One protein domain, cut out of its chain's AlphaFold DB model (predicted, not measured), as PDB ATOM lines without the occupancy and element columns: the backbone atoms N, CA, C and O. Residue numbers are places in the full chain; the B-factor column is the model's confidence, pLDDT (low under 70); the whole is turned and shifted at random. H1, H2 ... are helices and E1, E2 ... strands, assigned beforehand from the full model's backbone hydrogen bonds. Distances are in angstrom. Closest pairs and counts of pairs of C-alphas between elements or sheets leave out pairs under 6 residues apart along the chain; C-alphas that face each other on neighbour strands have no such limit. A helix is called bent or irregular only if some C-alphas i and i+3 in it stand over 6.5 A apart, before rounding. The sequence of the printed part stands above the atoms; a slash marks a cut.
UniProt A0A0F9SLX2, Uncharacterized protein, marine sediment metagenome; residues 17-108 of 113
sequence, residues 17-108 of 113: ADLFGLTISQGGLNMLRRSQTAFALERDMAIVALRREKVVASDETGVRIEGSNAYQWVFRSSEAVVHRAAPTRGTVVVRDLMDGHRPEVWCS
ATOM      1  N   ALA A  17      -2.683  28.557 -10.777       77.62
ATOM      2  CA  ALA A  17      -2.230  29.716 -11.528       77.62
ATOM      3  C   ALA A  17      -2.971  30.987 -11.086       77.62
ATOM      4  O   ALA A  17      -2.329  32.006 -10.857       77.62
ATOM      5  N   ASP A  18      -4.283  30.909 -10.861       72.81
ATOM      6  CA  ASP A  18      -5.097  32.070 -10.468       72.81
ATOM      7  C   ASP A  18      -4.820  32.531  -9.032       72.81
ATOM      8  O   ASP A  18      -4.914  33.717  -8.724       72.81
ATOM      9  N   LEU A  19      -4.489  31.593  -8.140       75.50
ATOM     10  CA  LEU A  19      -4.242  31.884  -6.725       75.50
ATOM     11  C   LEU A  19      -2.779  32.220  -6.419       75.50
ATOM     12  O   LEU A  19      -2.515  33.054  -5.557       75.50
ATOM     13  N   PHE A  20      -1.836  31.562  -7.097       75.56
ATOM     14  CA  PHE A  20      -0.412  31.614  -6.750       75.56
ATOM     15  C   PHE A  20       0.505  31.926  -7.939       75.56
ATOM     16  O   PHE A  20       1.721  31.959  -7.767       75.56
ATOM     17  N   GLY A  21      -0.032  32.117  -9.148       80.56
ATOM     18  CA  GLY A  21       0.773  32.276 -10.364       80.56
ATOM     19  C   GLY A  21       1.531  31.007 -10.770       80.56
ATOM     20  O   GLY A  21       2.458  31.076 -11.574       80.56
ATOM     21  N   LEU A  22       1.174  29.846 -10.205       78.69
ATOM     22  CA  LEU A  22       1.878  28.583 -10.416       78.69
ATOM     23  C   LEU A  22       1.114  27.677 -11.386       78.69
ATOM     24  O   LEU A  22       0.117  27.049 -11.029       78.69
ATOM     25  N   THR A  23       1.635  27.538 -12.603       77.88
ATOM     26  CA  THR A  23       1.148  26.536 -13.559       77.88
ATOM     27  C   THR A  23       1.730  25.169 -13.208       77.88
ATOM     28  O   THR A  23       2.852  24.832 -13.585       77.88
ATOM     29  N   ILE A  24       0.970  24.358 -12.470       79.00
ATOM     30  CA  ILE A  24       1.374  22.991 -12.118       79.00
ATOM     31  C   ILE A  24       0.956  22.038 -13.241       79.00
ATOM     32  O   ILE A  24      -0.230  21.835 -13.496       79.00
ATOM     33  N   SER A  25       1.933  21.420 -13.908       83.81
ATOM     34  CA  SER A  25       1.666  20.359 -14.885       83.81
ATOM     35  C   SER A  25       1.305  19.039 -14.192       83.81
ATOM     36  O   SER A  25       1.656  18.813 -13.033       83.81
ATOM     37  N   GLN A  26       0.688  18.103 -14.922       83.19
ATOM     38  CA  GLN A  26       0.489  16.728 -14.433       83.19
ATOM     39  C   GLN A  26       1.813  16.065 -14.000       83.19
ATOM     40  O   GLN A  26       1.857  15.316 -13.025       83.19
ATOM     41  N   GLY A  27       2.920  16.388 -14.679       83.19
ATOM     42  CA  GLY A  27       4.266  15.977 -14.272       83.19
ATOM     43  C   GLY A  27       4.680  16.565 -12.919       83.19
ATOM     44  O   GLY A  27       5.172  15.830 -12.065       83.19
ATOM     45  N   GLY A  28       4.413  17.853 -12.686       82.19
ATOM     46  CA  GLY A  28       4.657  18.522 -11.403       82.19
ATOM     47  C   GLY A  28       3.826  17.937 -10.258       82.19
ATOM     48  O   GLY A  28       4.358  17.684  -9.179       82.19
ATOM     49  N   LEU A  29       2.553  17.616 -10.508       83.31
ATOM     50  CA  LEU A  29       1.707  16.924  -9.532       83.31
ATOM     51  C   LEU A  29       2.248  15.526  -9.200       83.31
ATOM     52  O   LEU A  29       2.317  15.144  -8.033       83.31
ATOM     53  N   ASN A  30       2.697  14.773 -10.207       86.25
ATOM     54  CA  ASN A  30       3.336  13.473  -9.992       86.25
ATOM     55  C   ASN A  30       4.642  13.592  -9.189       86.25
ATOM     56  O   ASN A  30       4.927  12.723  -8.365       86.25
ATOM     57  N   MET A  31       5.426  14.655  -9.394       85.44
ATOM     58  CA  MET A  31       6.622  14.929  -8.592       85.44
ATOM     59  C   MET A  31       6.269  15.238  -7.135       85.44
ATOM     60  O   MET A  31       6.863  14.635  -6.244       85.44
ATOM     61  N   LEU A  32       5.269  16.092  -6.893       83.00
ATOM     62  CA  LEU A  32       4.762  16.378  -5.545       83.00
ATOM     63  C   LEU A  32       4.236  15.116  -4.859       83.00
ATOM     64  O   LEU A  32       4.515  14.883  -3.689       83.00
ATOM     65  N   ARG A  33       3.523  14.248  -5.585       84.56
ATOM     66  CA  ARG A  33       3.061  12.965  -5.040       84.56
ATOM     67  C   ARG A  33       4.230  12.068  -4.631       84.56
ATOM     68  O   ARG A  33       4.158  11.409  -3.605       84.56
ATOM     69  N   ARG A  34       5.314  12.038  -5.410       85.19
ATOM     70  CA  ARG A  34       6.511  11.236  -5.095       85.19
ATOM     71  C   ARG A  34       7.300  11.798  -3.915       85.19
ATOM     72  O   ARG A  34       7.849  11.017  -3.144       85.19
ATOM     73  N   SER A  35       7.357  13.119  -3.767       84.19
ATOM     74  CA  SER A  35       8.053  13.744  -2.640       84.19
ATOM     75  C   SER A  35       7.326  13.545  -1.310       84.19
ATOM     76  O   SER A  35       7.972  13.623  -0.272       84.19
ATOM     77  N   GLN A  36       6.034  13.186  -1.308       83.62
ATOM     78  CA  GLN A  36       5.308  12.829  -0.078       83.62
ATOM     79  C   GLN A  36       6.032  11.760   0.746       83.62
ATOM     80  O   GLN A  36       6.066  11.863   1.968       83.62
ATOM     81  N   THR A  37       6.636  10.761   0.095       84.19
ATOM     82  CA  THR A  37       7.404   9.723   0.795       84.19
ATOM     83  C   THR A  37       8.646  10.296   1.467       84.19
ATOM     84  O   THR A  37       8.995   9.854   2.555       84.19
ATOM     85  N   ALA A  38       9.292  11.293   0.853       86.00
ATOM     86  CA  ALA A  38      10.446  11.954   1.448       86.00
ATOM     87  C   ALA A  38      10.045  12.705   2.724       86.00
ATOM     88  O   ALA A  38      10.703  12.529   3.732       86.00
ATOM     89  N   PHE A  39       8.915  13.423   2.703       85.50
ATOM     90  CA  PHE A  39       8.410  14.183   3.856       85.50
ATOM     91  C   PHE A  39       7.754  13.334   4.951       85.50
ATOM     92  O   PHE A  39       7.369  13.861   5.997       85.50
ATOM     93  N   ALA A  40       7.543  12.037   4.707       88.38
ATOM     94  CA  ALA A  40       6.866  11.170   5.663       88.38
ATOM     95  C   ALA A  40       7.657  11.072   6.972       88.38
ATOM     96  O   ALA A  40       7.058  11.133   8.042       88.38
ATOM     97  N   LEU A  41       8.989  10.995   6.883       90.25
ATOM     98  CA  LEU A  41       9.853  10.895   8.052       90.25
ATOM     99  C   LEU A  41       9.791  12.168   8.903       90.25
ATOM    100  O   LEU A  41       9.559  12.081  10.105       90.25
ATOM    101  N   GLU A  42       9.950  13.350   8.303       91.31
ATOM    102  CA  GLU A  42       9.890  14.620   9.035       91.31
ATOM    103  C   GLU A  42       8.504  14.871   9.618       91.31
ATOM    104  O   GLU A  42       8.393  15.329  10.755       91.31
ATOM    105  N   ARG A  43       7.441  14.516   8.885       92.19
ATOM    106  CA  ARG A  43       6.073  14.565   9.410       92.19
ATOM    107  C   ARG A  43       5.937  13.686  10.650       92.19
ATOM    108  O   ARG A  43       5.392  14.141  11.653       92.19
ATOM    109  N   ASP A  44       6.411  12.447  10.596       93.38
ATOM    110  CA  ASP A  44       6.274  11.507  11.709       93.38
ATOM    111  C   ASP A  44       7.121  11.954  12.913       93.38
ATOM    112  O   ASP A  44       6.649  11.900  14.049       93.38
ATOM    113  N   MET A  45       8.315  12.512  12.679       94.19
ATOM    114  CA  MET A  45       9.122  13.152  13.726       94.19
ATOM    115  C   MET A  45       8.407  14.354  14.356       94.19
ATOM    116  O   MET A  45       8.385  14.470  15.580       94.19
ATOM    117  N   ALA A  46       7.773  15.213  13.553       94.12
ATOM    118  CA  ALA A  46       6.998  16.348  14.051       94.12
ATOM    119  C   ALA A  46       5.791  15.894  14.891       94.12
ATOM    120  O   ALA A  46       5.502  16.491  15.925       94.12
ATOM    121  N   ILE A  47       5.117  14.806  14.501       94.88
ATOM    122  CA  ILE A  47       4.032  14.205  15.292       94.88
ATOM    123  C   ILE A  47       4.568  13.665  16.623       94.88
ATOM    124  O   ILE A  47       3.962  13.900  17.667       94.88
ATOM    125  N   VAL A  48       5.708  12.970  16.616       95.25
ATOM    126  CA  VAL A  48       6.339  12.468  17.848       95.25
ATOM    127  C   VAL A  48       6.748  13.615  18.772       95.25
ATOM    128  O   VAL A  48       6.521  13.519  19.976       95.25
ATOM    129  N   ALA A  49       7.312  14.696  18.231       93.94
ATOM    130  CA  ALA A  49       7.643  15.894  18.999       93.94
ATOM    131  C   ALA A  49       6.381  16.514  19.614       93.94
ATOM    132  O   ALA A  49       6.317  16.702  20.824       93.94
ATOM    133  N   LEU A  50       5.322  16.694  18.819       94.25
ATOM    134  CA  LEU A  50       4.029  17.195  19.290       94.25
ATOM    135  C   LEU A  50       3.453  16.344  20.441       94.25
ATOM    136  O   LEU A  50       2.895  16.886  21.392       94.25
ATOM    137  N   ARG A  51       3.625  15.016  20.388       94.44
ATOM    138  CA  ARG A  51       3.180  14.061  21.423       94.44
ATOM    139  C   ARG A  51       4.039  14.041  22.692       94.44
ATOM    140  O   ARG A  51       3.766  13.259  23.595       94.44
ATOM    141  N   ARG A  52       5.099  14.840  22.773       93.06
ATOM    142  CA  ARG A  52       5.917  14.995  23.991       93.06
ATOM    143  C   ARG A  52       5.684  16.333  24.675       93.06
ATOM    144  O   ARG A  52       6.029  16.496  25.842       93.06
ATOM    145  N   GLU A  53       5.078  17.268  23.958       94.50
ATOM    146  CA  GLU A  53       4.904  18.635  24.410       94.50
ATOM    147  C   GLU A  53       3.774  18.759  25.431       94.50
ATOM    148  O   GLU A  53       2.733  18.095  25.361       94.50
ATOM    149  N   LYS A  54       3.993  19.658  26.391       91.81
ATOM    150  CA  LYS A  54       3.034  19.977  27.457       91.81
ATOM    151  C   LYS A  54       1.968  20.964  27.006       91.81
ATOM    152  O   LYS A  54       0.878  20.970  27.568       91.81
ATOM    153  N   VAL A  55       2.288  21.799  26.021       93.12
ATOM    154  CA  VAL A  55       1.400  22.839  25.505       93.12
ATOM    155  C   VAL A  55       1.220  22.627  24.014       93.12
ATOM    156  O   VAL A  55       2.185  22.653  23.250       93.12
ATOM    157  N   VAL A  56      -0.029  22.440  23.604       93.69
ATOM    158  CA  VAL A  56      -0.396  22.295  22.197       93.69
ATOM    159  C   VAL A  56      -1.512  23.272  21.869       93.69
ATOM    160  O   VAL A  56      -2.452  23.439  22.645       93.69
ATOM    161  N   ALA A  57      -1.421  23.907  20.706       93.25
ATOM    162  CA  ALA A  57      -2.522  24.653  20.124       93.25
ATOM    163  C   ALA A  57      -3.023  23.984  18.843       93.25
ATOM    164  O   ALA A  57      -2.231  23.408  18.091       93.25
ATOM    165  N   SER A  58      -4.325  24.080  18.590       92.69
ATOM    166  CA  SER A  58      -4.940  23.585  17.359       92.69
ATOM    167  C   SER A  58      -5.890  24.592  16.738       92.69
ATOM    168  O   SER A  58      -6.653  25.252  17.447       92.69
ATOM    169  N   ASP A  59      -5.878  24.621  15.413       91.88
ATOM    170  CA  ASP A  59      -6.778  25.405  14.577       91.88
ATOM    171  C   ASP A  59      -7.246  24.568  13.380       91.88
ATOM    172  O   ASP A  59      -6.522  23.675  12.918       91.88
ATOM    173  N   GLU A  60      -8.440  24.856  12.863       90.44
ATOM    174  CA  GLU A  60      -8.904  24.291  11.601       90.44
ATOM    175  C   GLU A  60      -9.458  25.355  10.665       90.44
ATOM    176  O   GLU A  60     -10.167  26.276  11.056       90.44
ATOM    177  N   THR A  61      -9.201  25.168   9.377       89.50
ATOM    178  CA  THR A  61      -9.796  25.982   8.322       89.50
ATOM    179  C   THR A  61     -10.546  25.081   7.351       89.50
ATOM    180  O   THR A  61     -10.032  24.051   6.905       89.50
ATOM    181  N   GLY A  62     -11.782  25.459   7.023       89.50
ATOM    182  CA  GLY A  62     -12.585  24.760   6.022       89.50
ATOM    183  C   GLY A  62     -11.964  24.877   4.629       89.50
ATOM    184  O   GLY A  62     -11.571  25.960   4.204       89.50
ATOM    185  N   VAL A  63     -11.889  23.758   3.913       88.00
ATOM    186  CA  VAL A  63     -11.355  23.669   2.547       88.00
ATOM    187  C   VAL A  63     -12.271  22.823   1.662       88.00
ATOM    188  O   VAL A  63     -13.050  21.998   2.143       88.00
ATOM    189  N   ARG A  64     -12.184  23.016   0.344       84.94
ATOM    190  CA  ARG A  64     -12.915  22.217  -0.649       84.94
ATOM    191  C   ARG A  64     -11.931  21.298  -1.358       84.94
ATOM    192  O   ARG A  64     -11.015  21.776  -2.018       84.94
ATOM    193  N   ILE A  65     -12.111  19.990  -1.206       81.62
ATOM    194  CA  ILE A  65     -11.285  18.965  -1.855       81.62
ATOM    195  C   ILE A  65     -12.207  18.163  -2.762       81.62
ATOM    196  O   ILE A  65     -13.166  17.573  -2.275       81.62
ATOM    197  N   GLU A  66     -11.960  18.197  -4.073       79.94
ATOM    198  CA  GLU A  66     -12.759  17.471  -5.080       79.94
ATOM    199  C   GLU A  66     -14.278  17.714  -4.943       79.94
ATOM    200  O   GLU A  66     -15.093  16.799  -5.009       79.94
ATOM    201  N   GLY A  67     -14.679  18.962  -4.674       81.88
ATOM    202  CA  GLY A  67     -16.094  19.309  -4.488       81.88
ATOM    203  C   GLY A  67     -16.714  18.805  -3.175       81.88
ATOM    204  O   GLY A  67     -17.922  18.941  -2.974       81.88
ATOM    205  N   SER A  68     -15.909  18.289  -2.248       85.25
ATOM    206  CA  SER A  68     -16.331  17.873  -0.908       85.25
ATOM    207  C   SER A  68     -15.820  18.833   0.166       85.25
ATOM    208  O   SER A  68     -14.744  19.422   0.041       85.25
ATOM    209  N   ASN A  69     -16.617  19.023   1.223       88.94
ATOM    210  CA  ASN A  69     -16.219  19.846   2.363       88.94
ATOM    211  C   ASN A  69     -15.218  19.044   3.185       88.94
ATOM    212  O   ASN A  69     -15.524  17.939   3.627       88.94
ATOM    213  N   ALA A  70     -14.043  19.616   3.388       91.88
ATOM    214  CA  ALA A  70     -12.989  19.066   4.214       91.88
ATOM    215  C   ALA A  70     -12.416  20.174   5.106       91.88
ATOM    216  O   ALA A  70     -12.840  21.329   5.058       91.88
ATOM    217  N   TYR A  71     -11.463  19.806   5.947       92.62
ATOM    218  CA  TYR A  71     -10.837  20.691   6.912       92.62
ATOM    219  C   TYR A  71      -9.332  20.479   6.871       92.62
ATOM    220  O   TYR A  71      -8.856  19.342   6.903       92.62
ATOM    221  N   GLN A  72      -8.590  21.575   6.797       92.50
ATOM    222  CA  GLN A  72      -7.158  21.573   7.033       92.50
ATOM    223  C   GLN A  72      -6.932  21.922   8.499       92.50
ATOM    224  O   GLN A  72      -7.239  23.028   8.935       92.50
ATOM    225  N   TRP A  73      -6.397  20.968   9.242       94.00
ATOM    226  CA  TRP A  73      -6.018  21.135  10.632       94.00
ATOM    227  C   TRP A  73      -4.564  21.564  10.742       94.00
ATOM    228  O   TRP A  73      -3.703  21.065  10.010       94.00
ATOM    229  N   VAL A  74      -4.287  22.433  11.704       94.19
ATOM    230  CA  VAL A  74      -2.938  22.801  12.120       94.19
ATOM    231  C   VAL A  74      -2.811  22.536  13.608       94.19
ATOM    232  O   VAL A  74      -3.574  23.064  14.410       94.19
ATOM    233  N   PHE A  75      -1.825  21.728  13.977       94.19
ATOM    234  CA  PHE A  75      -1.434  21.503  15.360       94.19
ATOM    235  C   PHE A  75      -0.051  22.078  15.560       94.19
ATOM    236  O   PHE A  75       0.855  21.782  14.784       94.19
ATOM    237  N   ARG A  76       0.125  22.894  16.590       95.00
ATOM    238  CA  ARG A  76       1.409  23.520  16.874       95.00
ATOM    239  C   ARG A  76       1.791  23.394  18.335       95.00
ATOM    240  O   ARG A  76       0.947  23.428  19.225       95.00
ATOM    241  N   SER A  77       3.085  23.322  18.558       94.25
ATOM    242  CA  SER A  77       3.739  23.397  19.859       94.25
ATOM    243  C   SER A  77       4.947  24.327  19.745       94.25
ATOM    244  O   SER A  77       5.064  25.072  18.763       94.25
ATOM    245  N   SER A  78       5.815  24.324  20.753       92.88
ATOM    246  CA  SER A  78       7.089  25.036  20.685       92.88
ATOM    247  C   SER A  78       8.070  24.373  19.702       92.88
ATOM    248  O   SER A  78       8.761  25.078  18.971       92.88
ATOM    249  N   GLU A  79       8.024  23.041  19.596       93.62
ATOM    250  CA  GLU A  79       8.990  22.233  18.837       93.62
ATOM    251  C   GLU A  79       8.491  21.772  17.458       93.62
ATOM    252  O   GLU A  79       9.286  21.411  16.591       93.62
ATOM    253  N   ALA A  80       7.175  21.745  17.227       94.50
ATOM    254  CA  ALA A  80       6.617  21.177  16.001       94.50
ATOM    255  C   ALA A  80       5.326  21.849  15.534       94.50
ATOM    256  O   ALA A  80       4.483  22.251  16.343       94.50
ATOM    257  N   VAL A  81       5.147  21.878  14.209       94.44
ATOM    258  CA  VAL A  81       3.894  22.224  13.534       94.44
ATOM    259  C   VAL A  81       3.514  21.087  12.590       94.44
ATOM    260  O   VAL A  81       4.319  20.656  11.766       94.44
ATOM    261  N   VAL A  82       2.284  20.597  12.709       94.69
ATOM    262  CA  VAL A  82       1.747  19.489  11.920       94.69
ATOM    263  C   VAL A  82       0.486  19.947  11.205       94.69
ATOM    264  O   VAL A  82      -0.481  20.369  11.838       94.69
ATOM    265  N   HIS A  83       0.486  19.812   9.881       93.25
ATOM    266  CA  HIS A  83      -0.681  20.050   9.039       93.25
ATOM    267  C   HIS A  83      -1.372  18.729   8.703       93.25
ATOM    268  O   HIS A  83      -0.709  17.749   8.351       93.25
ATOM    269  N   ARG A  84      -2.705  18.693   8.777       91.94
ATOM    270  CA  ARG A  84      -3.488  17.491   8.477       91.94
ATOM    271  C   ARG A  84      -4.792  17.818   7.762       91.94
ATOM    272  O   ARG A  84      -5.679  18.430   8.342       91.94
ATOM    273  N   ALA A  85      -4.947  17.315   6.543       91.44
ATOM    274  CA  ALA A  85      -6.238  17.324   5.866       91.44
ATOM    275  C   ALA A  85      -7.135  16.223   6.450       91.44
ATOM    276  O   ALA A  85      -6.698  15.079   6.611       91.44
ATOM    277  N   ALA A  86      -8.385  16.552   6.762       91.69
ATOM    278  CA  ALA A  86      -9.373  15.611   7.271       91.69
ATOM    279  C   ALA A  86     -10.773  15.919   6.715       91.69
ATOM    280  O   ALA A  86     -11.122  17.085   6.534       91.69
ATOM    281  N   PRO A  87     -11.628  14.905   6.499       89.88
ATOM    282  CA  PRO A  87     -12.999  15.128   6.036       89.88
ATOM    283  C   PRO A  87     -13.914  15.695   7.132       89.88
ATOM    284  O   PRO A  87     -15.048  16.074   6.857       89.88
ATOM    285  N   THR A  88     -13.455  15.746   8.387       88.81
ATOM    286  CA  THR A  88     -14.270  16.183   9.526       88.81
ATOM    287  C   THR A  88     -13.554  17.228  10.375       88.81
ATOM    288  O   THR A  88     -12.324  17.253  10.453       88.81
ATOM    289  N   ARG A  89     -14.361  18.039  11.065       87.50
ATOM    290  CA  ARG A  89     -13.956  18.947  12.150       87.50
ATOM    291  C   ARG A  89     -14.123  18.328  13.551       87.50
ATOM    292  O   ARG A  89     -14.238  19.045  14.539       87.50
ATOM    293  N   GLY A  90     -14.256  17.003  13.632       86.19
ATOM    294  CA  GLY A  90     -14.596  16.303  14.873       86.19
ATOM    295  C   GLY A  90     -13.382  15.956  15.738       86.19
ATOM    296  O   GLY A  90     -12.252  15.877  15.255       86.19
ATOM    297  N   THR A  91     -13.645  15.638  17.011       84.88
ATOM    298  CA  THR A  91     -12.646  15.159  17.999       84.88
ATOM    299  C   THR A  91     -11.792  13.984  17.518       84.88
ATOM    300  O   THR A  91     -10.660  13.820  17.975       84.88
ATOM    301  N   VAL A  92     -12.312  13.166  16.598       89.44
ATOM    302  CA  VAL A  92     -11.610  12.016  16.010       89.44
ATOM    303  C   VAL A  92     -10.243  12.398  15.445       89.44
ATOM    304  O   VAL A  92      -9.269  11.704  15.711       89.44
ATOM    305  N   VAL A  93     -10.132  13.543  14.763       90.88
ATOM    306  CA  VAL A  93      -8.869  13.971  14.138       90.88
ATOM    307  C   VAL A  93      -7.795  14.236  15.191       90.88
ATOM    308  O   VAL A  93      -6.640  13.840  15.020       90.88
ATOM    309  N   VAL A  94      -8.194  14.869  16.296       89.00
ATOM    310  CA  VAL A  94      -7.323  15.177  17.434       89.00
ATOM    311  C   VAL A  94      -6.885  13.902  18.141       89.00
ATOM    312  O   VAL A  94      -5.694  13.710  18.375       89.00
ATOM    313  N   ARG A  95      -7.834  13.009  18.448       90.31
ATOM    314  CA  ARG A  95      -7.551  11.739  19.127       90.31
ATOM    315  C   ARG A  95      -6.584  10.883  18.316       90.31
ATOM    316  O   ARG A  95      -5.617  10.378  18.874       90.31
ATOM    317  N   ASP A  96      -6.828  10.754  17.019       92.50
ATOM    318  CA  ASP A  96      -6.009   9.921  16.144       92.50
ATOM    319  C   ASP A  96      -4.616  10.540  15.922       92.50
ATOM    320  O   ASP A  96      -3.648   9.827  15.667       92.50
ATOM    321  N   LEU A  97      -4.479  11.871  16.002       92.06
ATOM    322  CA  LEU A  97      -3.166  12.520  15.958       92.06
ATOM    323  C   LEU A  97      -2.395  12.336  17.267       92.06
ATOM    324  O   LEU A  97      -1.201  12.039  17.220       92.06
ATOM    325  N   MET A  98      -3.058  12.519  18.409       92.12
ATOM    326  CA  MET A  98      -2.420  12.482  19.726       92.12
ATOM    327  C   MET A  98      -2.167  11.072  20.248       92.12
ATOM    328  O   MET A  98      -1.246  10.895  21.038       92.12
ATOM    329  N   ASP A  99      -2.932  10.077  19.794       92.50
ATOM    330  CA  ASP A  99      -2.680   8.654  20.063       92.50
ATOM    331  C   ASP A  99      -2.494   8.355  21.559       92.50
ATOM    332  O   ASP A  99      -1.540   7.725  22.007       92.50
ATOM    333  N   GLY A 100      -3.400   8.912  22.365       89.12
ATOM    334  CA  GLY A 100      -3.387   8.771  23.820       89.12
ATOM    335  C   GLY A 100      -2.566   9.820  24.574       89.12
ATOM    336  O   GLY A 100      -2.799   9.974  25.775       89.12
ATOM    337  N   HIS A 101      -1.694  10.593  23.911       90.25
ATOM    338  CA  HIS A 101      -1.024  11.733  24.548       90.25
ATOM    339  C   HIS A 101      -2.039  12.791  24.985       90.25
ATOM    340  O   HIS A 101      -2.989  13.111  24.265       90.25
ATOM    341  N   ARG A 102      -1.827  13.354  26.174       89.62
ATOM    342  CA  ARG A 102      -2.650  14.428  26.728       89.62
ATOM    343  C   ARG A 102      -1.726  15.560  27.171       89.62
ATOM    344  O   ARG A 102      -1.074  15.406  28.203       89.62
ATOM    345  N   PRO A 103      -1.646  16.669  26.414       88.88
ATOM    346  CA  PRO A 103      -0.884  17.825  26.856       88.88
ATOM    347  C   PRO A 103      -1.525  18.416  28.117       88.88
ATOM    348  O   PRO A 103      -2.735  18.313  28.326       88.88
ATOM    349  N   GLU A 104      -0.703  19.040  28.951       92.56
ATOM    350  CA  GLU A 104      -1.141  19.719  30.172       92.56
ATOM    351  C   GLU A 104      -2.033  20.925  29.840       92.56
ATOM    352  O   GLU A 104      -2.991  21.209  30.560       92.56
ATOM    353  N   VAL A 105      -1.748  21.611  28.727       90.81
ATOM    354  CA  VAL A 105      -2.516  22.761  28.242       90.81
ATOM    355  C   VAL A 105      -2.859  22.581  26.768       90.81
ATOM    356  O   VAL A 105      -1.981  22.343  25.934       90.81
ATOM    357  N   TRP A 106      -4.143  22.752  26.449       92.19
ATOM    358  CA  TRP A 106      -4.642  22.785  25.079       92.19
ATOM    359  C   TRP A 106      -5.270  24.139  24.761       92.19
ATOM    360  O   TRP A 106      -6.254  24.529  25.389       92.19
ATOM    361  N   CYS A 107      -4.743  24.828  23.751       89.50
ATOM    362  CA  CYS A 107      -5.294  26.087  23.256       89.50
ATOM    363  C   CYS A 107      -6.032  25.859  21.933       89.50
ATOM    364  O   CYS A 107      -5.421  25.518  20.923       89.50
ATOM    365  N   SER A 108      -7.345  26.060  21.909       85.31
ATOM    366  CA  SER A 108      -8.114  26.045  20.665       85.31
ATOM    367  C   SER A 108      -9.342  26.931  20.797       85.31
ATOM    368  O   SER A 108     -10.008  26.903  21.831       85.31
TER     369      SER A 108
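What this domain is: This is residues 17 to 108 of the 113 residues of an uncharacterized protein of marine sediment metagenome (UniProt A0A0F9SLX2). A strongly twisted four-stranded sheet is partly covered on one face by H2b, the second arm of a long bent helix, and by the short helix H3; its other face is bare. The first arm, H2a, sticks out from this body with small H1 beyond it. The printed 92 residues include three named helices and four strands, in the order H1 H2 E1 E2 E3 H3 E4; the mixed sheet runs E3, E2, E1, E4, and the class is mixed. The whole is loose, with a radius of gyration of the C-alphas of 15.3 A and spans of 45 by 28 by 21 A.

How they stand to each other: H1, residues 17 to 20, is not on the sheet. H2, residues 26 to 50, was assigned as one helix by its hydrogen bonds but is bent: C-alphas 38 and 41 are 6.7 A apart, and arms H2a, 26 to 38, and H2b, 41 to 50, stand at a steep tilt of 55 degrees. H1 and H2a are apart. E1, residues 55 to 65, E2, 68 to 76, and E3, 81 to 86, form a meander, each strand the antiparallel neighbour of the one before, in two hairpins; N 61 and O 72 are 2.9 A apart, N 73 and O 84 2.8 A. H2b, height 7.2 A, runs across the strands; its closest C-alphas to E3 are Ala 46 and Val 82, 6.5 A. H3, residues 91 to 98, is on the same face, over E2 at 9.0 A. E3, H3 and E4, residues 105 to 107, form a split strand-helix-strand unit, its strands running the same way with E2 and E1 between, its crossover right-handed. E4 is parallel to E1, with N 107 and O 56 2.9 A apart. Every O i to N i+4 pair is within hydrogen-bond range in H2b and H3, 7 of 9 in H2a; H1 is too short.

Where its parts are: H1 begins at C-alpha 17, (-2.230, 29.716, -11.528). H2a is 19.3 A long, H2b 14.1 A, E1 30.4 A, bending by 56 degrees at residue 62, E2 25.7 A, E3 16.1 A and H3 10.7 A. E4 ends at C-alpha 107, (-5.294, 26.087, 23.256).

The domain as a whole: The farthest C-alphas, Ser 25 and Glu 104, are 45.1 A apart. The printed part has no cut, no link is long, and no printed residue is under 70 in pLDDT.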